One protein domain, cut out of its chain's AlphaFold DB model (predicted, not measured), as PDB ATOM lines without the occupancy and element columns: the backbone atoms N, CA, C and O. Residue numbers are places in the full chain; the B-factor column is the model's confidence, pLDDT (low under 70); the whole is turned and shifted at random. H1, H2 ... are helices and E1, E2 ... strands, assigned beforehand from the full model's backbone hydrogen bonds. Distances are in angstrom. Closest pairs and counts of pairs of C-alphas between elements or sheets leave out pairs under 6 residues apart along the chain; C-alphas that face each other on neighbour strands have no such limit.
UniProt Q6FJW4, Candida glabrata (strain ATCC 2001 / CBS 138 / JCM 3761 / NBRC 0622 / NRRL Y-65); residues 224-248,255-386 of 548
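This is residues 224 to 248 and 255 to 386 of the 548 residues of a protein of Candida glabrata (strain ATCC 2001 / CBS 138 / JCM 3761 / NBRC 0622 / NRRL Y-65) (UniProt Q6FJW4). Look first for a body of helices built round H4, with H2, H5 and H6 packed on it at shallow angles; H3 packs on H2, and H1 packs on H2 and H3, away from H5 and H6. The E1 and E2 hairpin, near the last residues of H4 and H6, lies toward one end of the long axis, and the loop of residues 275 to 288 makes the other end. The printed part has 157 residues, with two named strands and then six named helices along the chain; the two strands form an antiparallel sheet, and the class is mostly helix. It is compact, with a radius of gyration of the C-alphas of 16.3 A, and its outline is elongated, 55 by 35 by 24 A.

Begin at E1, residues 230 to 232, and its antiparallel neighbour E2, residues 241 to 243; in this hairpin N 231 and O 242 are 2.8 A apart, within hydrogen-bond range. From there look to H4, residues 333 to 347, the hub: the closest C-alphas of E1 and H4, Ile 231 and Lys 345, are 7.2 A apart. H6, residues 371 to 383, touches H4 at Phe 373 and Thr 337, their closest C-alphas at 5.4 A, with a shallow tilt of 12 degrees, the same way. H5, residues 351 to 363, touches H4 at Gly 353 and Val 340, 4.1 A between their closest C-alphas, and is apart from H6. H2, residues 289 to 302, touches H4 at Gly 300 and Ala 342, whose C-alphas, the closest, are 3.8 A apart. H3, residues 305 to 316, forms a helical hairpin with H2, the closest C-alphas being Ile 296 and Ile 308 at 6.1 A; H2, H3 and H4 make an up and down bundle, each running against the one before, though H3 and H4 only just touch, with 3 pairs of C-alphas within 8 A. H1, residues 262 to 274, touches H3 with residues 272 to 273 alone, the closest C-alphas being Leu 273 and Ile 311 at 6.6 A. In all six helices every O i to N i+4 pair is within hydrogen-bond range.

Find C-alpha 230 at (1.440, -6.111, -42.368), where E1 begins; E1 measures 6.6 A and E2 6.8 A. H4 runs 21.2 A from C-alpha 333 at (18.964, 7.830, -37.514). H1 measures 18.0 A, H2 19.8 A, H3 16.5 A, and H5 and H6 18.5 A each; H6 ends at C-alpha 383, (10.888, -10.432, -41.589).

The two C-alphas farthest apart, those of Asn 237 and Asn 280, are 55.7 A apart. Residues 249 to 254 are not printed, and C-alphas 248 and 255 stand 15.2 A apart across this cut. The links H1 to H2 and H3 to H4 are long. Look for pLDDT under 70 in residues 233 to 248, 255 to 259, 275 to 286, 321 to 327 and 385 to 386.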
ATOM      1  N   ALA A 224       1.890   5.993 -41.780       91.91
ATOM      2  CA  ALA A 224       3.196   6.221 -41.138       91.91
ATOM      3  C   ALA A 224       3.489   5.373 -39.877       91.91
ATOM      4  O   ALA A 224       4.603   5.414 -39.360       91.91
ATOM      5  N   LEU A 225       2.537   4.589 -39.349       89.99
ATOM      6  CA  LEU A 225       2.777   3.714 -38.190       89.99
ATOM      7  C   LEU A 225       3.450   2.404 -38.613       89.99
ATOM      8  O   LEU A 225       2.795   1.370 -38.760       89.99
ATOM      9  N   GLN A 226       4.772   2.445 -38.764       86.74
ATOM     10  CA  GLN A 226       5.581   1.302 -39.194       86.74
ATOM     11  C   GLN A 226       5.352   0.027 -38.364       86.74
ATOM     12  O   GLN A 226       5.244  -1.066 -38.921       86.74
ATOM     13  N   ASP A 227       5.220   0.153 -37.042       83.43
ATOM     14  CA  ASP A 227       4.999  -0.978 -36.128       83.43
ATOM     15  C   ASP A 227       3.745  -1.804 -36.455       83.43
ATOM     16  O   ASP A 227       3.651  -2.976 -36.080       83.43
ATOM     17  N   LEU A 228       2.793  -1.206 -37.175       82.20
ATOM     18  CA  LEU A 228       1.509  -1.801 -37.532       82.20
ATOM     19  C   LEU A 228       1.459  -2.335 -38.961       82.20
ATOM     20  O   LEU A 228       0.423  -2.842 -39.402       82.20
ATOM     21  N   TRP A 229       2.562  -2.236 -39.700       84.91
ATOM     22  CA  TRP A 229       2.619  -2.723 -41.066       84.91
ATOM     23  C   TRP A 229       2.477  -4.244 -41.115       84.91
ATOM     24  O   TRP A 229       3.192  -4.987 -40.436       84.91
ATOM     25  N   LYS A 230       1.566  -4.704 -41.977       80.19
ATOM     26  CA  LYS A 230       1.440  -6.111 -42.368       80.19
ATOM     27  C   LYS A 230       2.464  -6.414 -43.453       80.19
ATOM     28  O   LYS A 230       2.518  -5.706 -44.457       80.19
ATOM     29  N   ILE A 231       3.263  -7.454 -43.275       76.23
ATOM     30  CA  ILE A 231       4.268  -7.906 -44.237       76.23
ATOM     31  C   ILE A 231       3.913  -9.335 -44.641       76.23
ATOM     32  O   ILE A 231       3.771 -10.212 -43.789       76.23
ATOM     33  N   ASP A 232       3.743  -9.569 -45.941       73.43
ATOM     34  CA  ASP A 232       3.520 -10.912 -46.470       73.43
ATOM     35  C   ASP A 232       4.855 -11.673 -46.472       73.43
ATOM     36  O   ASP A 232       5.781 -11.304 -47.194       73.43
ATOM     37  N   VAL A 233       4.968 -12.724 -45.655       68.95
ATOM     38  CA  VAL A 233       6.232 -13.469 -45.450       68.95
ATOM     39  C   VAL A 233       6.333 -14.713 -46.339       68.95
ATOM     40  O   VAL A 233       7.405 -15.279 -46.527       68.95
ATOM     41  N   SER A 234       5.225 -15.182 -46.904       59.84
ATOM     42  CA  SER A 234       5.200 -16.433 -47.666       59.84
ATOM     43  C   SER A 234       5.433 -16.234 -49.163       59.84
ATOM     44  O   SER A 234       4.662 -15.539 -49.824       59.84
ATOM     45  N   ASN A 235       6.390 -16.978 -49.718       52.02
ATOM     46  CA  ASN A 235       6.585 -17.138 -51.166       52.02
ATOM     47  C   ASN A 235       5.709 -18.264 -51.767       52.02
ATOM     48  O   ASN A 235       6.158 -18.993 -52.643       52.02
ATOM     49  N   GLY A 236       4.474 -18.453 -51.288       52.98
ATOM     50  CA  GLY A 236       3.578 -19.512 -51.778       52.98
ATOM     51  C   GLY A 236       2.115 -19.319 -51.369       52.98
ATOM     52  O   GLY A 236       1.785 -18.341 -50.700       52.98
ATOM     53  N   ASN A 237       1.249 -20.274 -51.740       55.48
ATOM     54  CA  ASN A 237      -0.216 -20.196 -51.581       55.48
ATOM     55  C   ASN A 237      -0.700 -19.972 -50.134       55.48
ATOM     56  O   ASN A 237      -1.794 -19.457 -49.920       55.48
ATOM     57  N   ASN A 238       0.125 -20.284 -49.131       53.19
ATOM     58  CA  ASN A 238      -0.188 -20.030 -47.727       53.19
ATOM     59  C   ASN A 238       0.311 -18.649 -47.298       53.19
ATOM     60  O   ASN A 238       1.388 -18.553 -46.709       53.19
ATOM     61  N   LYS A 239      -0.489 -17.603 -47.563       53.73
ATOM     62  CA  LYS A 239      -0.253 -16.212 -47.128       53.73
ATOM     63  C   LYS A 239      -0.103 -16.107 -45.607       53.73
ATOM     64  O   LYS A 239      -1.067 -15.854 -44.890       53.73
ATOM     65  N   LYS A 240       1.115 -16.294 -45.093       61.12
ATOM     66  CA  LYS A 240       1.449 -15.973 -43.700       61.12
ATOM     67  C   LYS A 240       1.821 -14.498 -43.628       61.12
ATOM     68  O   LYS A 240       2.808 -14.075 -44.223       61.12
ATOM     69  N   GLN A 241       1.027 -13.735 -42.886       61.84
ATOM     70  CA  GLN A 241       1.309 -12.336 -42.582       61.84
ATOM     71  C   GLN A 241       2.103 -12.250 -41.280       61.84
ATOM     72  O   GLN A 241       1.701 -12.825 -40.265       61.84
ATOM     73  N   ALA A 242       3.217 -11.525 -41.304       63.90
ATOM     74  CA  ALA A 242       3.900 -11.065 -40.103       63.90
ATOM     75  C   ALA A 242       3.663  -9.568 -39.912       63.90
ATOM     76  O   ALA A 242       3.347  -8.841 -40.852       63.90
ATOM     77  N   PHE A 243       3.828  -9.114 -38.677       66.19
ATOM     78  CA  PHE A 243       3.902  -7.696 -38.360       66.19
ATOM     79  C   PHE A 243       5.362  -7.288 -38.235       66.19
ATOM     80  O   PHE A 243       6.208  -8.111 -37.874       66.19
ATOM     81  N   TYR A 244       5.641  -6.012 -38.493       61.01
ATOM     82  CA  TYR A 244       6.978  -5.457 -38.314       61.01
ATOM     83  C   TYR A 244       7.519  -5.676 -36.882       61.01
ATOM     84  O   TYR A 244       8.674  -6.057 -36.680       61.01
ATOM     85  N   LYS A 245       6.668  -5.525 -35.859       66.04
ATOM     86  CA  LYS A 245       7.057  -5.790 -34.469       66.04
ATOM     87  C   LYS A 245       7.136  -7.296 -34.185       66.04
ATOM     88  O   LYS A 245       6.119  -7.962 -34.005       66.04
ATOM     89  N   ILE A 246       8.357  -7.820 -34.060       52.78
ATOM     90  CA  ILE A 246       8.626  -9.261 -33.866       52.78
ATOM     91  C   ILE A 246       8.108  -9.795 -32.513       52.78
ATOM     92  O   ILE A 246       7.702 -10.952 -32.438       52.78
ATOM     93  N   ASN A 247       8.083  -8.966 -31.460       46.69
ATOM     94  CA  ASN A 247       7.821  -9.406 -30.075       46.69
ATOM     95  C   ASN A 247       6.584  -8.755 -29.417       46.69
ATOM     96  O   ASN A 247       6.434  -8.791 -28.199       46.69
ATOM     97  N   GLY A 248       5.691  -8.136 -30.192       46.20
ATOM     98  CA  GLY A 248       4.495  -7.489 -29.648       46.20
ATOM     99  C   GLY A 248       3.332  -8.461 -29.445       46.20
ATOM    100  O   GLY A 248       2.965  -9.198 -30.359       46.20
ATOM    101  N   SER A 255      -6.899  -5.891 -37.231       46.61
ATOM    102  CA  SER A 255      -7.984  -5.578 -38.185       46.61
ATOM    103  C   SER A 255      -8.183  -4.121 -38.626       46.61
ATOM    104  O   SER A 255      -8.923  -3.936 -39.583       46.61
ATOM    105  N   THR A 256      -7.561  -3.096 -38.032       50.57
ATOM    106  CA  THR A 256      -8.052  -1.707 -38.240       50.57
ATOM    107  C   THR A 256      -7.079  -0.704 -38.850       50.57
ATOM    108  O   THR A 256      -7.492   0.420 -39.130       50.57
ATOM    109  N   TYR A 257      -5.815  -1.062 -39.094       66.44
ATOM    110  CA  TYR A 257      -4.883  -0.131 -39.738       66.44
ATOM    111  C   TYR A 257      -5.005  -0.174 -41.266       66.44
ATOM    112  O   TYR A 257      -4.201  -0.807 -41.952       66.44
ATOM    113  N   ASN A 258      -6.050   0.479 -41.774       66.87
ATOM    114  CA  ASN A 258      -6.241   0.747 -43.195       66.87
ATOM    115  C   ASN A 258      -5.870   2.206 -43.474       66.87
ATOM    116  O   ASN A 258      -6.219   3.089 -42.688       66.87
ATOM    117  N   VAL A 259      -5.186   2.462 -44.590       62.93
ATOM    118  CA  VAL A 259      -5.037   3.829 -45.104       62.93
ATOM    119  C   VAL A 259      -6.403   4.321 -45.553       62.93
ATOM    120  O   VAL A 259      -7.110   3.626 -46.278       62.93
ATOM    121  N   LEU A 260      -6.779   5.494 -45.057       70.67
ATOM    122  CA  LEU A 260      -8.106   6.074 -45.243       70.67
ATOM    123  C   LEU A 260      -8.085   7.259 -46.210       70.67
ATOM    124  O   LEU A 260      -9.122   7.564 -46.786       70.67
ATOM    125  N   ASP A 261      -6.938   7.920 -46.391       77.98
ATOM    126  CA  ASP A 261      -6.853   9.133 -47.209       77.98
ATOM    127  C   ASP A 261      -5.477   9.269 -47.876       77.98
ATOM    128  O   ASP A 261      -4.520   9.773 -47.291       77.98
ATOM    129  N   SER A 262      -5.371   8.792 -49.117       80.30
ATOM    130  CA  SER A 262      -4.171   8.983 -49.937       80.30
ATOM    131  C   SER A 262      -4.137  10.345 -50.633       80.30
ATOM    132  O   SER A 262      -3.068  10.771 -51.058       80.30
ATOM    133  N   VAL A 263      -5.276  11.031 -50.779       87.02
ATOM    134  CA  VAL A 263      -5.362  12.283 -51.546       87.02
ATOM    135  C   VAL A 263      -4.588  13.380 -50.825       87.02
ATOM    136  O   VAL A 263      -3.665  13.951 -51.407       87.02
ATOM    137  N   LYS A 264      -4.863  13.579 -49.530       85.66
ATOM    138  CA  LYS A 264      -4.134  14.560 -48.713       85.66
ATOM    139  C   LYS A 264      -2.645  14.247 -48.583       85.66
ATOM    140  O   LYS A 264      -1.828  15.162 -48.550       85.66
ATOM    141  N   LEU A 265      -2.260  12.966 -48.558       88.79
ATOM    142  CA  LEU A 265      -0.845  12.577 -48.602       88.79
ATOM    143  C   LEU A 265      -0.163  13.120 -49.865       88.79
ATOM    144  O   LEU A 265       0.921  13.694 -49.782       88.79
ATOM    145  N   PHE A 266      -0.784  12.959 -51.036       89.74
ATOM    146  CA  PHE A 266      -0.209  13.462 -52.282       89.74
ATOM    147  C   PHE A 266      -0.250  14.986 -52.386       89.74
ATOM    148  O   PHE A 266       0.626  15.557 -53.028       89.74
ATOM    149  N   GLU A 267      -1.205  15.661 -51.746       86.78
ATOM    150  CA  GLU A 267      -1.186  17.122 -51.602       86.78
ATOM    151  C   GLU A 267       0.014  17.584 -50.768       86.78
ATOM    152  O   GLU A 267       0.750  18.457 -51.222       86.78
ATOM    153  N   ILE A 268       0.291  16.927 -49.633       86.86
ATOM    154  CA  ILE A 268       1.499  17.168 -48.823       86.86
ATOM    155  C   ILE A 268       2.759  16.948 -49.665       86.86
ATOM    156  O   ILE A 268       3.645  17.797 -49.698       86.86
ATOM    157  N   VAL A 269       2.843  15.833 -50.392       88.67
ATOM    158  CA  VAL A 269       4.003  15.526 -51.244       88.67
ATOM    159  C   VAL A 269       4.164  16.553 -52.363       88.67
ATOM    160  O   VAL A 269       5.270  17.027 -52.608       88.67
ATOM    161  N   ARG A 270       3.073  16.948 -53.027       86.57
ATOM    162  CA  ARG A 270       3.103  18.002 -54.048       86.57
ATOM    163  C   ARG A 270       3.544  19.327 -53.455       86.57
ATOM    164  O   ARG A 270       4.304  20.022 -54.116       86.57
ATOM    165  N   TYR A 271       3.102  19.665 -52.250       81.66
ATOM    166  CA  TYR A 271       3.535  20.867 -51.547       81.66
ATOM    167  C   TYR A 271       5.050  20.839 -51.288       81.66
ATOM    168  O   TYR A 271       5.742  21.796 -51.623       81.66
ATOM    169  N   ILE A 272       5.583  19.703 -50.821       81.93
ATOM    170  CA  ILE A 272       7.026  19.492 -50.617       81.93
ATOM    171  C   ILE A 272       7.808  19.638 -51.933       81.93
ATOM    172  O   ILE A 272       8.822  20.330 -51.984       81.93
ATOM    173  N   LEU A 273       7.338  19.014 -53.018       83.07
ATOM    174  CA  LEU A 273       8.040  19.005 -54.308       83.07
ATOM    175  C   LEU A 273       7.930  20.333 -55.077       83.07
ATOM    176  O   LEU A 273       8.889  20.733 -55.748       83.07
ATOM    177  N   ARG A 274       6.768  21.002 -55.009       77.52
ATOM    178  CA  ARG A 274       6.476  22.266 -55.711       77.52
ATOM    179  C   ARG A 274       6.979  23.503 -54.982       77.52
ATOM    180  O   ARG A 274       6.939  24.571 -55.588       77.52
ATOM    181  N   TYR A 275       7.437  23.383 -53.735       67.42
ATOM    182  CA  TYR A 275       8.059  24.502 -53.043       67.42
ATOM    183  C   TYR A 275       9.224  25.045 -53.893       67.42
ATOM    184  O   TYR A 275      10.246  24.381 -54.105       67.42
ATOM    185  N   ASN A 276       9.015  26.238 -54.448       54.31
ATOM    186  CA  ASN A 276       9.944  26.952 -55.310       54.31
ATOM    187  C   ASN A 276      10.537  28.105 -54.499       54.31
ATOM    188  O   ASN A 276       9.781  28.905 -53.961       54.31
ATOM    189  N   ASP A 277      11.866  28.239 -54.481       55.40
ATOM    190  CA  ASP A 277      12.606  29.273 -53.726       55.40
ATOM    191  C   ASP A 277      12.282  30.722 -54.120       55.40
ATOM    192  O   ASP A 277      12.885  31.648 -53.585       55.40
ATOM    193  N   LYS A 278      11.399  30.950 -55.099       52.02
ATOM    194  CA  LYS A 278      11.176  32.291 -55.646       52.02
ATOM    195  C   LYS A 278      10.536  33.247 -54.636       52.02
ATOM    196  O   LYS A 278      10.809  34.437 -54.728       52.02
ATOM    197  N   ASP A 279       9.790  32.738 -53.657       50.23
ATOM    198  CA  ASP A 279       9.122  33.566 -52.653       50.23
ATOM    199  C   ASP A 279       9.721  33.327 -51.260       50.23
ATOM    200  O   ASP A 279       9.227  32.511 -50.494       50.23
ATOM    201  N   ASN A 280      10.778  34.083 -50.946       46.00
ATOM    202  CA  ASN A 280      11.372  34.289 -49.620       46.00
ATOM    203  C   ASN A 280      11.894  33.045 -48.859       46.00
ATOM    204  O   ASN A 280      11.250  32.020 -48.687       46.00
ATOM    205  N   HIS A 281      13.101  33.192 -48.306       45.06
ATOM    206  CA  HIS A 281      13.911  32.193 -47.588       45.06
ATOM    207  C   HIS A 281      13.295  31.538 -46.331       45.06
ATOM    208  O   HIS A 281      13.992  30.855 -45.582       45.06
ATOM    209  N   SER A 282      12.008  31.711 -46.065       51.38
ATOM    210  CA  SER A 282      11.305  30.991 -45.010       51.38
ATOM    211  C   SER A 282      10.861  29.631 -45.534       51.38
ATOM    212  O   SER A 282       9.802  29.535 -46.147       51.38
ATOM    213  N   GLN A 283      11.642  28.575 -45.256       54.99
ATOM    214  CA  GLN A 283      11.126  27.200 -45.294       54.99
ATOM    215  C   GLN A 283       9.712  27.178 -44.690       54.99
ATOM    216  O   GLN A 283       9.487  27.886 -43.699       54.99
ATOM    217  N   PRO A 284       8.763  26.380 -45.215       55.39
ATOM    218  CA  PRO A 284       7.486  26.225 -44.542       55.39
ATOM    219  C   PRO A 284       7.772  25.853 -43.088       55.39
ATOM    220  O   PRO A 284       8.517  24.905 -42.839       55.39
ATOM    221  N   VAL A 285       7.193  26.589 -42.135       55.70
ATOM    222  CA  VAL A 285       7.391  26.386 -40.681       55.70
ATOM    223  C   VAL A 285       7.145  24.920 -40.270       55.70
ATOM    224  O   VAL A 285       7.642  24.447 -39.251       55.70
ATOM    225  N   TYR A 286       6.413  24.182 -41.105       63.07
ATOM    226  CA  TYR A 286       5.969  22.806 -40.915       63.07
ATOM    227  C   TYR A 286       6.851  21.746 -41.598       63.07
ATOM    228  O   TYR A 286       6.500  20.566 -41.574       63.07
ATOM    229  N   PHE A 287       7.964  22.132 -42.233       72.38
ATOM    230  CA  PHE A 287       8.831  21.210 -42.966       72.38
ATOM    231  C   PHE A 287      10.084  20.831 -42.173       72.38
ATOM    232  O   PHE A 287      11.168  21.373 -42.364       72.38
ATOM    233  N   ASP A 288       9.922  19.862 -41.280       82.10
ATOM    234  CA  ASP A 288      11.015  19.264 -40.520       82.10
ATOM    235  C   ASP A 288      11.166  17.765 -40.782       82.10
ATOM    236  O   ASP A 288      10.334  17.097 -41.403       82.10
ATOM    237  N   GLU A 289      12.247  17.230 -40.230       85.68
ATOM    238  CA  GLU A 289      12.622  15.828 -40.307       85.68
ATOM    239  C   GLU A 289      11.528  14.862 -39.812       85.68
ATOM    240  O   GLU A 289      11.340  13.798 -40.400       85.68
ATOM    241  N   GLY A 290      10.769  15.216 -38.771       89.42
ATOM    242  CA  GLY A 290       9.721  14.361 -38.211       89.42
ATOM    243  C   GLY A 290       8.526  14.202 -39.153       89.42
ATOM    244  O   GLY A 290       8.013  13.093 -39.325       89.42
ATOM    245  N   ILE A 291       8.110  15.287 -39.813       90.09
ATOM    246  CA  ILE A 291       7.083  15.228 -40.863       90.09
ATOM    247  C   ILE A 291       7.604  14.450 -42.066       90.09
ATOM    248  O   ILE A 291       6.919  13.557 -42.565       90.09
ATOM    249  N   LEU A 292       8.836  14.723 -42.490       90.98
ATOM    250  CA  LEU A 292       9.449  14.062 -43.635       90.98
ATOM    251  C   LEU A 292       9.600  12.549 -43.435       90.98
ATOM    252  O   LEU A 292       9.241  11.767 -44.315       90.98
ATOM    253  N   LYS A 293      10.033  12.123 -42.244       93.85
ATOM    254  CA  LYS A 293      10.040  10.720 -41.808       93.85
ATOM    255  C   LYS A 293       8.664  10.083 -42.001       93.85
ATOM    256  O   LYS A 293       8.559   9.010 -42.594       93.85
ATOM    257  N   ASN A 294       7.605  10.747 -41.535       93.86
ATOM    258  CA  ASN A 294       6.242  10.241 -41.665       93.86
ATOM    259  C   ASN A 294       5.785  10.170 -43.128       93.86
ATOM    260  O   ASN A 294       5.175   9.175 -43.512       93.86
ATOM    261  N   VAL A 295       6.108  11.171 -43.952       93.34
ATOM    262  CA  VAL A 295       5.807  11.168 -45.393       93.34
ATOM    263  C   VAL A 295       6.491   9.992 -46.091       93.34
ATOM    264  O   VAL A 295       5.828   9.249 -46.812       93.34
ATOM    265  N   ILE A 296       7.781   9.760 -45.832       94.74
ATOM    266  CA  ILE A 296       8.532   8.636 -46.413       94.74
ATOM    267  C   ILE A 296       7.918   7.294 -46.004       94.74
ATOM    268  O   ILE A 296       7.729   6.419 -46.851       94.74
ATOM    269  N   LEU A 297       7.546   7.128 -44.730       94.22
ATOM    270  CA  LEU A 297       6.852   5.924 -44.267       94.22
ATOM    271  C   LEU A 297       5.503   5.739 -44.981       94.22
ATOM    272  O   LEU A 297       5.206   4.635 -45.433       94.22
ATOM    273  N   CYS A 298       4.710   6.803 -45.139       92.88
ATOM    274  CA  CYS A 298       3.444   6.744 -45.877       92.88
ATOM    275  C   CYS A 298       3.654   6.315 -47.336       92.88
ATOM    276  O   CYS A 298       2.976   5.411 -47.819       92.88
ATOM    277  N   LEU A 299       4.627   6.912 -48.029       93.10
ATOM    278  CA  LEU A 299       4.960   6.545 -49.408       93.10
ATOM    279  C   LEU A 299       5.430   5.092 -49.512       93.10
ATOM    280  O   LEU A 299       5.015   4.377 -50.422       93.10
ATOM    281  N   GLY A 300       6.220   4.620 -48.544       91.15
ATOM    282  CA  GLY A 300       6.621   3.218 -48.443       91.15
ATOM    283  C   GLY A 300       5.445   2.270 -48.228       91.15
ATOM    284  O   GLY A 300       5.403   1.191 -48.819       91.15
ATOM    285  N   TYR A 301       4.465   2.679 -47.419       88.74
ATOM    286  CA  TYR A 301       3.243   1.912 -47.191       88.74
ATOM    287  C   TYR A 301       2.377   1.811 -48.456       88.74
ATOM    288  O   TYR A 301       1.876   0.728 -48.755       88.74
ATOM    289  N   VAL A 302       2.219   2.915 -49.197       89.19
ATOM    290  CA  VAL A 302       1.436   2.978 -50.449       89.19
ATOM    291  C   VAL A 302       2.194   2.363 -51.640       89.19
ATOM    292  O   VAL A 302       1.581   2.007 -52.642       89.19
ATOM    293  N   GLY A 303       3.512   2.184 -51.525       87.56
ATOM    294  CA  GLY A 303       4.355   1.573 -52.556       87.56
ATOM    295  C   GLY A 303       4.874   2.554 -53.613       87.56
ATOM    296  O   GLY A 303       5.122   2.166 -54.749       87.56
ATOM    297  N   GLN A 304       5.018   3.832 -53.261       89.84
ATOM    298  CA  GLN A 304       5.447   4.904 -54.163       89.84
ATOM    299  C   GLN A 304       6.936   5.222 -53.975       89.84
ATOM    300  O   GLN A 304       7.294   6.264 -53.429       89.84
ATOM    301  N   THR A 305       7.824   4.312 -54.388       89.66
ATOM    302  CA  THR A 305       9.279   4.481 -54.196       89.66
ATOM    303  C   THR A 305       9.878   5.602 -55.032       89.66
ATOM    304  O   THR A 305      10.761   6.294 -54.543       89.66
ATOM    305  N   THR A 306       9.366   5.844 -56.239       91.67
ATOM    306  CA  THR A 306       9.837   6.935 -57.111       91.67
ATOM    307  C   THR A 306       9.683   8.300 -56.440       91.67
ATOM    308  O   THR A 306      10.628   9.075 -56.393       91.67
ATOM    309  N   LEU A 307       8.539   8.549 -55.795       91.81
ATOM    310  CA  LEU A 307       8.310   9.783 -55.041       91.81
ATOM    311  C   LEU A 307       9.241   9.920 -53.828       91.81
ATOM    312  O   LEU A 307       9.557  11.037 -53.430       91.81
ATOM    313  N   ILE A 308       9.685   8.811 -53.227       93.02
ATOM    314  CA  ILE A 308      10.681   8.854 -52.147       93.02
ATOM    315  C   ILE A 308      12.026   9.329 -52.705       93.02
ATOM    316  O   ILE A 308      12.652  10.191 -52.092       93.02
ATOM    317  N   GLU A 309      12.460   8.801 -53.853       92.04
ATOM    318  CA  GLU A 309      13.687   9.248 -54.532       92.04
ATOM    319  C   GLU A 309      13.599  10.724 -54.916       92.04
ATOM    320  O   GLU A 309      14.513  11.482 -54.595       92.04
ATOM    321  N   ASP A 310      12.480  11.153 -55.507       90.70
ATOM    322  CA  ASP A 310      12.249  12.546 -55.899       90.70
ATOM    323  C   ASP A 310      12.359  13.494 -54.701       90.70
ATOM    324  O   ASP A 310      13.026  14.524 -54.779       90.70
ATOM    325  N   ILE A 311      11.742  13.140 -53.569       90.16
ATOM    326  CA  ILE A 311      11.812  13.925 -52.332       90.16
ATOM    327  C   ILE A 311      13.250  13.974 -51.804       90.16
ATOM    328  O   ILE A 311      13.746  15.051 -51.472       90.16
ATOM    329  N   ILE A 312      13.935  12.831 -51.730       90.53
ATOM    330  CA  ILE A 312      15.307  12.760 -51.215       90.53
ATOM    331  C   ILE A 312      16.256  13.593 -52.083       90.53
ATOM    332  O   ILE A 312      17.038  14.393 -51.561       90.53
ATOM    333  N   ASN A 313      16.154  13.457 -53.402       89.05
ATOM    334  CA  ASN A 313      16.964  14.210 -54.347       89.05
ATOM    335  C   ASN A 313      16.610  15.698 -54.347       89.05
ATOM    336  O   ASN A 313      17.507  16.525 -54.417       89.05
ATOM    337  N   LYS A 314      15.338  16.072 -54.182       85.30
ATOM    338  CA  LYS A 314      14.939  17.482 -54.064       85.30
ATOM    339  C   LYS A 314      15.531  18.157 -52.824       85.30
ATOM    340  O   LYS A 314      15.842  19.345 -52.879       85.30
ATOM    341  N   ILE A 315      15.633  17.430 -51.709       85.26
ATOM    342  CA  ILE A 315      16.018  18.007 -50.415       85.26
ATOM    343  C   ILE A 315      17.533  18.013 -50.218       85.26
ATOM    344  O   ILE A 315      18.105  19.037 -49.838       85.26
ATOM    345  N   TRP A 316      18.174  16.867 -50.455       85.80
ATOM    346  CA  TRP A 316      19.600  16.662 -50.184       85.80
ATOM    347  C   TRP A 316      20.451  16.518 -51.440       85.80
ATOM    348  O   TRP A 316      21.678  16.494 -51.321       85.80
ATOM    349  N   GLU A 317      19.826  16.407 -52.617       83.63
ATOM    350  CA  GLU A 317      20.495  16.257 -53.911       83.63
ATOM    351  C   GLU A 317      21.621  15.218 -53.859       83.63
ATOM    352  O   GLU A 317      22.778  15.528 -54.125       83.63
ATOM    353  N   LEU A 318      21.331  13.987 -53.426       81.29
ATOM    354  CA  LEU A 318      22.374  12.993 -53.126       81.29
ATOM    355  C   LEU A 318      23.331  12.714 -54.295       81.29
ATOM    356  O   LEU A 318      24.474  12.337 -54.053       81.29
ATOM    357  N   ASP A 319      22.874  12.931 -55.528       80.07
ATOM    358  CA  ASP A 319      23.657  12.745 -56.749       80.07
ATOM    359  C   ASP A 319      24.384  14.025 -57.225       80.07
ATOM    360  O   ASP A 319      25.170  13.963 -58.169       80.07
ATOM    361  N   SER A 320      24.159  15.188 -56.594       75.01
ATOM    362  CA  SER A 320      24.852  16.442 -56.921       75.01
ATOM    363  C   SER A 320      26.145  16.616 -56.112       75.01
ATOM    364  O   SER A 320      26.218  16.294 -54.922       75.01
ATOM    365  N   VAL A 321      27.174  17.161 -56.771       68.60
ATOM    366  CA  VAL A 321      28.483  17.491 -56.167       68.60
ATOM    367  C   VAL A 321      28.397  18.751 -55.286       68.60
ATOM    368  O   VAL A 321      29.277  18.996 -54.465       68.60
ATOM    369  N   SER A 322      27.340  19.559 -55.422       57.49
ATOM    370  CA  SER A 322      27.179  20.814 -54.686       57.49
ATOM    371  C   SER A 322      26.788  20.607 -53.217       57.49
ATOM    372  O   SER A 322      25.895  19.830 -52.872       57.49
ATOM    373  N   VAL A 323      27.467  21.361 -52.350       55.68
ATOM    374  CA  VAL A 323      27.234  21.502 -50.906       55.68
ATOM    375  C   VAL A 323      26.972  22.996 -50.681       55.68
ATOM    376  O   VAL A 323      27.817  23.791 -51.095       55.68
ATOM    377  N   PRO A 324      25.841  23.423 -50.095       54.51
ATOM    378  CA  PRO A 324      25.045  22.727 -49.087       54.51
ATOM    379  C   PRO A 324      23.698  22.197 -49.608       54.51
ATOM    380  O   PRO A 324      23.238  22.619 -50.668       54.51
ATOM    381  N   PRO A 325      23.045  21.275 -48.868       61.33
ATOM    382  CA  PRO A 325      21.683  20.857 -49.184       61.33
ATOM    383  C   PRO A 325      20.764  22.076 -49.292       61.33
ATOM    384  O   PRO A 325      20.884  23.034 -48.526       61.33
ATOM    385  N   LYS A 326      19.809  22.005 -50.221       63.85
ATOM    386  CA  LYS A 326      18.827  23.064 -50.474       63.85
ATOM    387  C   LYS A 326      18.017  23.432 -49.221       63.85
ATOM    388  O   LYS A 326      17.550  24.560 -49.081       63.85
ATOM    389  N   TYR A 327      17.875  22.485 -48.295       68.00
ATOM    390  CA  TYR A 327      17.163  22.656 -47.036       68.00
ATOM    391  C   TYR A 327      18.079  22.340 -45.851       68.00
ATOM    392  O   TYR A 327      18.814  21.354 -45.866       68.00
ATOM    393  N   ASN A 328      17.962  23.120 -44.774       70.78
ATOM    394  CA  ASN A 328      18.649  22.879 -43.504       70.78
ATOM    395  C   ASN A 328      17.985  21.752 -42.679       70.78
ATOM    396  O   ASN A 328      17.658  21.934 -41.508       70.78
ATOM    397  N   ILE A 329      17.716  20.601 -43.305       76.94
ATOM    398  CA  ILE A 329      17.168  19.420 -42.627       76.94
ATOM    399  C   ILE A 329      18.305  18.448 -42.358       76.94
ATOM    400  O   ILE A 329      18.902  17.880 -43.278       76.94
ATOM    401  N   THR A 330      18.582  18.236 -41.075       82.68
ATOM    402  CA  THR A 330      19.564  17.257 -40.624       82.68
ATOM    403  C   THR A 330      19.036  15.842 -40.831       82.68
ATOM    404  O   THR A 330      17.879  15.528 -40.563       82.68
ATOM    405  N   VAL A 331      19.904  14.962 -41.325       86.43
ATOM    406  CA  VAL A 331      19.577  13.547 -41.503       86.43
ATOM    407  C   VAL A 331      19.831  12.836 -40.186       86.43
ATOM    408  O   VAL A 331      20.982  12.723 -39.760       86.43
ATOM    409  N   THR A 332      18.774  12.350 -39.536       89.31
ATOM    410  CA  THR A 332      18.927  11.553 -38.315       89.31
ATOM    411  C   THR A 332      18.762  10.060 -38.573       89.31
ATOM    412  O   THR A 332      18.265   9.607 -39.608       89.31
ATOM    413  N   SER A 333      19.160   9.277 -37.572       90.22
ATOM    414  CA  SER A 333      18.964   7.830 -37.514       90.22
ATOM    415  C   SER A 333      17.510   7.394 -37.754       90.22
ATOM    416  O   SER A 333      17.276   6.325 -38.323       90.22
ATOM    417  N   ASP A 334      16.531   8.190 -37.328       91.83
ATOM    418  CA  ASP A 334      15.107   7.871 -37.454       91.83
ATOM    419  C   ASP A 334      14.629   7.998 -38.901       91.83
ATOM    420  O   ASP A 334      13.909   7.131 -39.403       91.83
ATOM    421  N   LEU A 335      15.059   9.060 -39.580       93.00
ATOM    422  CA  LEU A 335      14.797   9.280 -40.995       93.00
ATOM    423  C   LEU A 335      15.453   8.195 -41.861       93.00
ATOM    424  O   LEU A 335      14.791   7.621 -42.724       93.00
ATOM    425  N   LEU A 336      16.718   7.847 -41.595       93.20
ATOM    426  CA  LEU A 336      17.390   6.739 -42.290       93.20
ATOM    427  C   LEU A 336      16.653   5.411 -42.083       93.20
ATOM    428  O   LEU A 336      16.459   4.645 -43.029       93.20
ATOM    429  N   THR A 337      16.184   5.159 -40.858       93.75
ATOM    430  CA  THR A 337      15.355   3.987 -40.554       93.75
ATOM    431  C   THR A 337      14.077   3.996 -41.389       93.75
ATOM    432  O   THR A 337      13.719   2.964 -41.960       93.75
ATOM    433  N   ALA A 338      13.401   5.142 -41.497       94.46
ATOM    434  CA  ALA A 338      12.187   5.285 -42.294       94.46
ATOM    435  C   ALA A 338      12.431   5.017 -43.784       94.46
ATOM    436  O   ALA A 338      11.655   4.277 -44.389       94.46
ATOM    437  N   ILE A 339      13.525   5.535 -44.350       94.53
ATOM    438  CA  ILE A 339      13.920   5.293 -45.745       94.53
ATOM    439  C   ILE A 339      14.104   3.797 -45.988       94.53
ATOM    440  O   ILE A 339      13.408   3.211 -46.819       94.53
ATOM    441  N   VAL A 340      14.981   3.144 -45.221       93.47
ATOM    442  CA  VAL A 340      15.250   1.705 -45.377       93.47
ATOM    443  C   VAL A 340      13.969   0.885 -45.228       93.47
ATOM    444  O   VAL A 340      13.725  -0.061 -45.984       93.47
ATOM    445  N   SER A 341      13.120   1.266 -44.277       92.70
ATOM    446  CA  SER A 341      11.861   0.579 -44.007       92.70
ATOM    447  C   SER A 341      10.857   0.731 -45.143       92.70
ATOM    448  O   SER A 341      10.225  -0.253 -45.527       92.70
ATOM    449  N   ALA A 342      10.743   1.925 -45.725       92.47
ATOM    450  CA  ALA A 342       9.864   2.195 -46.853       92.47
ATOM    451  C   ALA A 342      10.225   1.338 -48.079       92.47
ATOM    452  O   ALA A 342       9.353   0.669 -48.642       92.47
ATOM    453  N   TYR A 343      11.512   1.258 -48.435       91.83
ATOM    454  CA  TYR A 343      11.978   0.389 -49.526       91.83
ATOM    455  C   TYR A 343      11.788  -1.095 -49.222       91.83
ATOM    456  O   TYR A 343      11.328  -1.849 -50.082       91.83
ATOM    457  N   SER A 344      12.070  -1.509 -47.984       89.68
ATOM    458  CA  SER A 344      11.879  -2.897 -47.551       89.68
ATOM    459  C   SER A 344      10.416  -3.329 -47.661       89.68
ATOM    460  O   SER A 344      10.126  -4.454 -48.074       89.68
ATOM    461  N   LYS A 345       9.485  -2.426 -47.338       86.25
ATOM    462  CA  LYS A 345       8.043  -2.658 -47.434       86.25
ATOM    463  C   LYS A 345       7.555  -2.746 -48.882       86.25
ATOM    464  O   LYS A 345       6.821  -3.684 -49.192       86.25
ATOM    465  N   CYS A 346       7.948  -1.806 -49.742       83.75
ATOM    466  CA  CYS A 346       7.486  -1.743 -51.131       83.75
ATOM    467  C   CYS A 346       8.131  -2.822 -52.016       83.75
ATOM    468  O   CYS A 346       7.437  -3.589 -52.678       83.75
ATOM    469  N   GLY A 347       9.464  -2.910 -52.008       77.53
ATOM    470  CA  GLY A 347      10.222  -3.775 -52.915       77.53
ATOM    471  C   GLY A 347      10.446  -5.200 -52.408       77.53
ATOM    472  O   GLY A 347      11.085  -5.991 -53.098       77.53
ATOM    473  N   LYS A 348       9.998  -5.529 -51.184       79.26
ATOM    474  CA  LYS A 348      10.347  -6.777 -50.467       79.26
ATOM    475  C   LYS A 348      11.864  -7.027 -50.385       79.26
ATOM    476  O   LYS A 348      12.306  -8.153 -50.169       79.26
ATOM    477  N   SER A 349      12.661  -5.974 -50.550       84.01
ATOM    478  CA  SER A 349      14.116  -6.006 -50.564       84.01
ATOM    479  C   SER A 349      14.646  -4.796 -49.817       84.01
ATOM    480  O   SER A 349      14.212  -3.670 -50.041       84.01
ATOM    481  N   ILE A 350      15.611  -5.044 -48.940       87.24
ATOM    482  CA  ILE A 350      16.277  -4.012 -48.143       87.24
ATOM    483  C   ILE A 350      17.354  -3.262 -48.935       87.24
ATOM    484  O   ILE A 350      17.755  -2.165 -48.559       87.24
ATOM    485  N   GLN A 351      17.825  -3.854 -50.039       87.42
ATOM    486  CA  GLN A 351      18.997  -3.381 -50.777       87.42
ATOM    487  C   GLN A 351      18.836  -1.959 -51.339       87.42
ATOM    488  O   GLN A 351      19.737  -1.161 -51.106       87.42
ATOM    489  N   PRO A 352      17.718  -1.580 -51.993       89.20
ATOM    490  CA  PRO A 352      17.571  -0.217 -52.513       89.20
ATOM    491  C   PRO A 352      17.629   0.849 -51.410       89.20
ATOM    492  O   PRO A 352      18.286   1.874 -51.558       89.20
ATOM    493  N   GLY A 353      17.008   0.570 -50.258       89.84
ATOM    494  CA  GLY A 353      17.051   1.469 -49.105       89.84
ATOM    495  C   GLY A 353      18.451   1.603 -48.505       89.84
ATOM    496  O   GLY A 353      18.831   2.695 -48.092       89.84
ATOM    497  N   LEU A 354      19.231   0.516 -48.493       89.37
ATOM    498  CA  LEU A 354      20.631   0.543 -48.060       89.37
ATOM    499  C   LEU A 354      21.514   1.356 -49.005       89.37
ATOM    500  O   LEU A 354      22.297   2.157 -48.521       89.37
ATOM    501  N   VAL A 355      21.338   1.232 -50.323       89.61
ATOM    502  CA  VAL A 355      22.090   2.042 -51.300       89.61
ATOM    503  C   VAL A 355      21.878   3.537 -51.051       89.61
ATOM    504  O   VAL A 355      22.822   4.319 -51.105       89.61
ATOM    505  N   ILE A 356      20.649   3.946 -50.733       90.20
ATOM    506  CA  ILE A 356      20.349   5.342 -50.394       90.20
ATOM    507  C   ILE A 356      20.976   5.735 -49.051       90.20
ATOM    508  O   ILE A 356      21.553   6.815 -48.943       90.20
ATOM    509  N   ALA A 357      20.905   4.872 -48.033       89.80
ATOM    510  CA  ALA A 357      21.560   5.120 -46.748       89.80
ATOM    511  C   ALA A 357      23.088   5.258 -46.897       89.80
ATOM    512  O   ALA A 357      23.678   6.157 -46.305       89.80
ATOM    513  N   ASP A 358      23.711   4.443 -47.747       87.29
ATOM    514  CA  ASP A 358      25.141   4.514 -48.051       87.29
ATOM    515  C   ASP A 358      25.504   5.837 -48.740       87.29
ATOM    516  O   ASP A 358      26.507   6.459 -48.382       87.29
ATOM    517  N   LYS A 359      24.660   6.340 -49.656       88.84
ATOM    518  CA  LYS A 359      24.824   7.691 -50.229       88.84
ATOM    519  C   LYS A 359      24.785   8.776 -49.149       88.84
ATOM    520  O   LYS A 359      25.587   9.708 -49.195       88.84
ATOM    521  N   PHE A 360      23.902   8.654 -48.155       89.41
ATOM    522  CA  PHE A 360      23.878   9.576 -47.016       89.41
ATOM    523  C   PHE A 360      25.152   9.493 -46.174       89.41
ATOM    524  O   PHE A 360      25.709  10.537 -45.841       89.41
ATOM    525  N   PHE A 361      25.640   8.288 -45.863       84.75
ATOM    526  CA  PHE A 361      26.892   8.112 -45.120       84.75
ATOM    527  C   PHE A 361      28.099   8.694 -45.863       84.75
ATOM    528  O   PHE A 361      28.974   9.278 -45.229       84.75
ATOM    529  N   GLY A 362      28.127   8.584 -47.195       82.68
ATOM    530  CA  GLY A 362      29.163   9.197 -48.026       82.68
ATOM    531  C   GLY A 362      29.073  10.725 -48.078       82.68
ATOM    532  O   GLY A 362      30.091  11.401 -47.949       82.68
ATOM    533  N   LYS A 363      27.866  11.284 -48.246       82.44
ATOM    534  CA  LYS A 363      27.666  12.738 -48.392       82.44
ATOM    535  C   LYS A 363      27.740  13.495 -47.060       82.44
ATOM    536  O   LYS A 363      28.144  14.654 -47.039       82.44
ATOM    537  N   ILE A 364      27.353  12.864 -45.949       82.65
ATOM    538  CA  ILE A 364      27.304  13.478 -44.616       82.65
ATOM    539  C   ILE A 364      28.111  12.606 -43.631       82.65
ATOM    540  O   ILE A 364      27.553  11.733 -42.964       82.65
ATOM    541  N   PRO A 365      29.427  12.844 -43.484       73.15
ATOM    542  CA  PRO A 365      30.303  11.972 -42.692       73.15
ATOM    543  C   PRO A 365      29.991  11.967 -41.185       73.15
ATOM    544  O   PRO A 365      30.292  10.998 -40.493       73.15
ATOM    545  N   ASN A 366      29.343  13.017 -40.667       79.06
ATOM    546  CA  ASN A 366      29.039  13.177 -39.239       79.06
ATOM    547  C   ASN A 366      27.625  12.703 -38.843       79.06
ATOM    548  O   ASN A 366      27.112  13.121 -37.803       79.06
ATOM    549  N   ILE A 367      26.952  11.874 -39.654       83.39
ATOM    550  CA  ILE A 367      25.637  11.337 -39.266       83.39
ATOM    551  C   ILE A 367      25.783  10.500 -37.994       83.39
ATOM    552  O   ILE A 367      26.514   9.513 -37.966       83.39
ATOM    553  N   ILE A 368      25.011  10.842 -36.961       83.90
ATOM    554  CA  ILE A 368      24.896  10.038 -35.743       83.90
ATOM    555  C   ILE A 368      23.832   8.960 -35.963       83.90
ATOM    556  O   ILE A 368      22.629   9.240 -35.977       83.90
ATOM    557  N   VAL A 369      24.272   7.710 -36.099       85.52
ATOM    558  CA  VAL A 369      23.388   6.544 -36.202       85.52
ATOM    559  C   VAL A 369      23.197   5.927 -34.818       85.52
ATOM    560  O   VAL A 369      24.162   5.519 -34.169       85.52
ATOM    561  N   LYS A 370      21.945   5.861 -34.355       89.42
ATOM    562  CA  LYS A 370      21.565   5.258 -33.069       89.42
ATOM    563  C   LYS A 370      21.429   3.739 -33.203       89.42
ATOM    564  O   LYS A 370      21.193   3.219 -34.291       89.42
ATOM    565  N   ASP A 371      21.487   3.030 -32.078       89.03
ATOM    566  CA  ASP A 371      21.300   1.572 -32.027       89.03
ATOM    567  C   ASP A 371      19.964   1.108 -32.633       89.03
ATOM    568  O   ASP A 371      19.907   0.057 -33.275       89.03
ATOM    569  N   ASP A 372      18.907   1.915 -32.498       88.58
ATOM    570  CA  ASP A 372      17.581   1.614 -33.045       88.58
ATOM    571  C   ASP A 372      17.596   1.408 -34.562       88.58
ATOM    572  O   ASP A 372      16.876   0.546 -35.065       88.58
ATOM    573  N   PHE A 373      18.442   2.130 -35.306       91.95
ATOM    574  CA  PHE A 373      18.586   1.916 -36.750       91.95
ATOM    575  C   PHE A 373      19.077   0.498 -37.050       91.95
ATOM    576  O   PHE A 373      18.475  -0.210 -37.857       91.95
ATOM    577  N   TRP A 374      20.115   0.041 -36.347       92.08
ATOM    578  CA  TRP A 374      20.694  -1.292 -36.532       92.08
ATOM    579  C   TRP A 374      19.735  -2.401 -36.093       92.08
ATOM    580  O   TRP A 374      19.599  -3.417 -36.779       92.08
ATOM    581  N   ILE A 375      19.017  -2.193 -34.984       91.54
ATOM    582  CA  ILE A 375      17.952  -3.092 -34.524       91.54
ATOM    583  C   ILE A 375      16.877  -3.228 -35.607       91.54
ATOM    584  O   ILE A 375      16.481  -4.343 -35.953       91.54
ATOM    585  N   ASN A 376      16.408  -2.110 -36.158       89.54
ATOM    586  CA  ASN A 376      15.363  -2.085 -37.178       89.54
ATOM    587  C   ASN A 376      15.822  -2.719 -38.498       89.54
ATOM    588  O   ASN A 376      15.098  -3.524 -39.087       89.54
ATOM    589  N   LEU A 377      17.057  -2.452 -38.916       91.56
ATOM    590  CA  LEU A 377      17.671  -3.083 -40.080       91.56
ATOM    591  C   LEU A 377      17.729  -4.613 -39.921       91.56
ATOM    592  O   LEU A 377      17.329  -5.366 -40.812       91.56
ATOM    593  N   GLN A 378      18.131  -5.086 -38.741       91.90
ATOM    594  CA  GLN A 378      18.169  -6.512 -38.436       91.90
ATOM    595  C   GLN A 378      16.767  -7.139 -38.332       91.90
ATOM    596  O   GLN A 378      16.584  -8.291 -38.738       91.90
ATOM    597  N   LYS A 379      15.755  -6.406 -37.840       89.20
ATOM    598  CA  LYS A 379      14.348  -6.847 -37.881       89.20
ATOM    599  C   LYS A 379      13.907  -7.093 -39.323       89.20
ATOM    600  O   LYS A 379      13.366  -8.161 -39.609       89.20
ATOM    601  N   TRP A 380      14.204  -6.174 -40.242       87.70
ATOM    602  CA  TRP A 380      13.880  -6.341 -41.661       87.70
ATOM    603  C   TRP A 380      14.542  -7.568 -42.287       87.70
ATOM    604  O   TRP A 380      13.851  -8.342 -42.949       87.70
ATOM    605  N   ASN A 381      15.822  -7.826 -42.005       88.15
ATOM    606  CA  ASN A 381      16.512  -9.029 -42.495       88.15
ATOM    607  C   ASN A 381      15.778 -10.336 -42.135       88.15
ATOM    608  O   ASN A 381      15.795 -11.295 -42.910       88.15
ATOM    609  N   ILE A 382      15.132 -10.373 -40.965       86.46
ATOM    610  CA  ILE A 382      14.396 -11.536 -40.451       86.46
ATOM    611  C   ILE A 382      12.976 -11.620 -41.022       86.46
ATOM    612  O   ILE A 382      12.468 -12.722 -41.220       86.46
ATOM    613  N   ILE A 383      12.310 -10.481 -41.218       83.43
ATOM    614  CA  ILE A 383      10.888 -10.432 -41.589       83.43
ATOM    615  C   ILE A 383      10.683 -10.552 -43.100       83.43
ATOM    616  O   ILE A 383       9.655 -11.078 -43.530       83.43
ATOM    617  N   LEU A 384      11.632 -10.065 -43.906       81.92
ATOM    618  CA  LEU A 384      11.520 -10.140 -45.359       81.92
ATOM    619  C   LEU A 384      11.356 -11.597 -45.833       81.92
ATOM    620  O   LEU A 384      11.974 -12.499 -45.260       81.92
ATOM    621  N   PRO A 385      10.550 -11.837 -46.887       65.06
ATOM    622  CA  PRO A 385      10.251 -13.165 -47.424       65.06
ATOM    623  C   PRO A 385      11.453 -13.757 -48.178       65.06
ATOM    624  O   PRO A 385      11.430 -13.967 -49.390       65.06
ATOM    625  N   ASN A 386      12.526 -14.043 -47.450       67.96
ATOM    626  CA  ASN A 386      13.770 -14.576 -47.979       67.96
ATOM    627  C   ASN A 386      13.970 -16.025 -47.526       67.96
ATOM    628  O   ASN A 386      13.543 -16.441 -46.449       67.96
TER     629      ASN A 386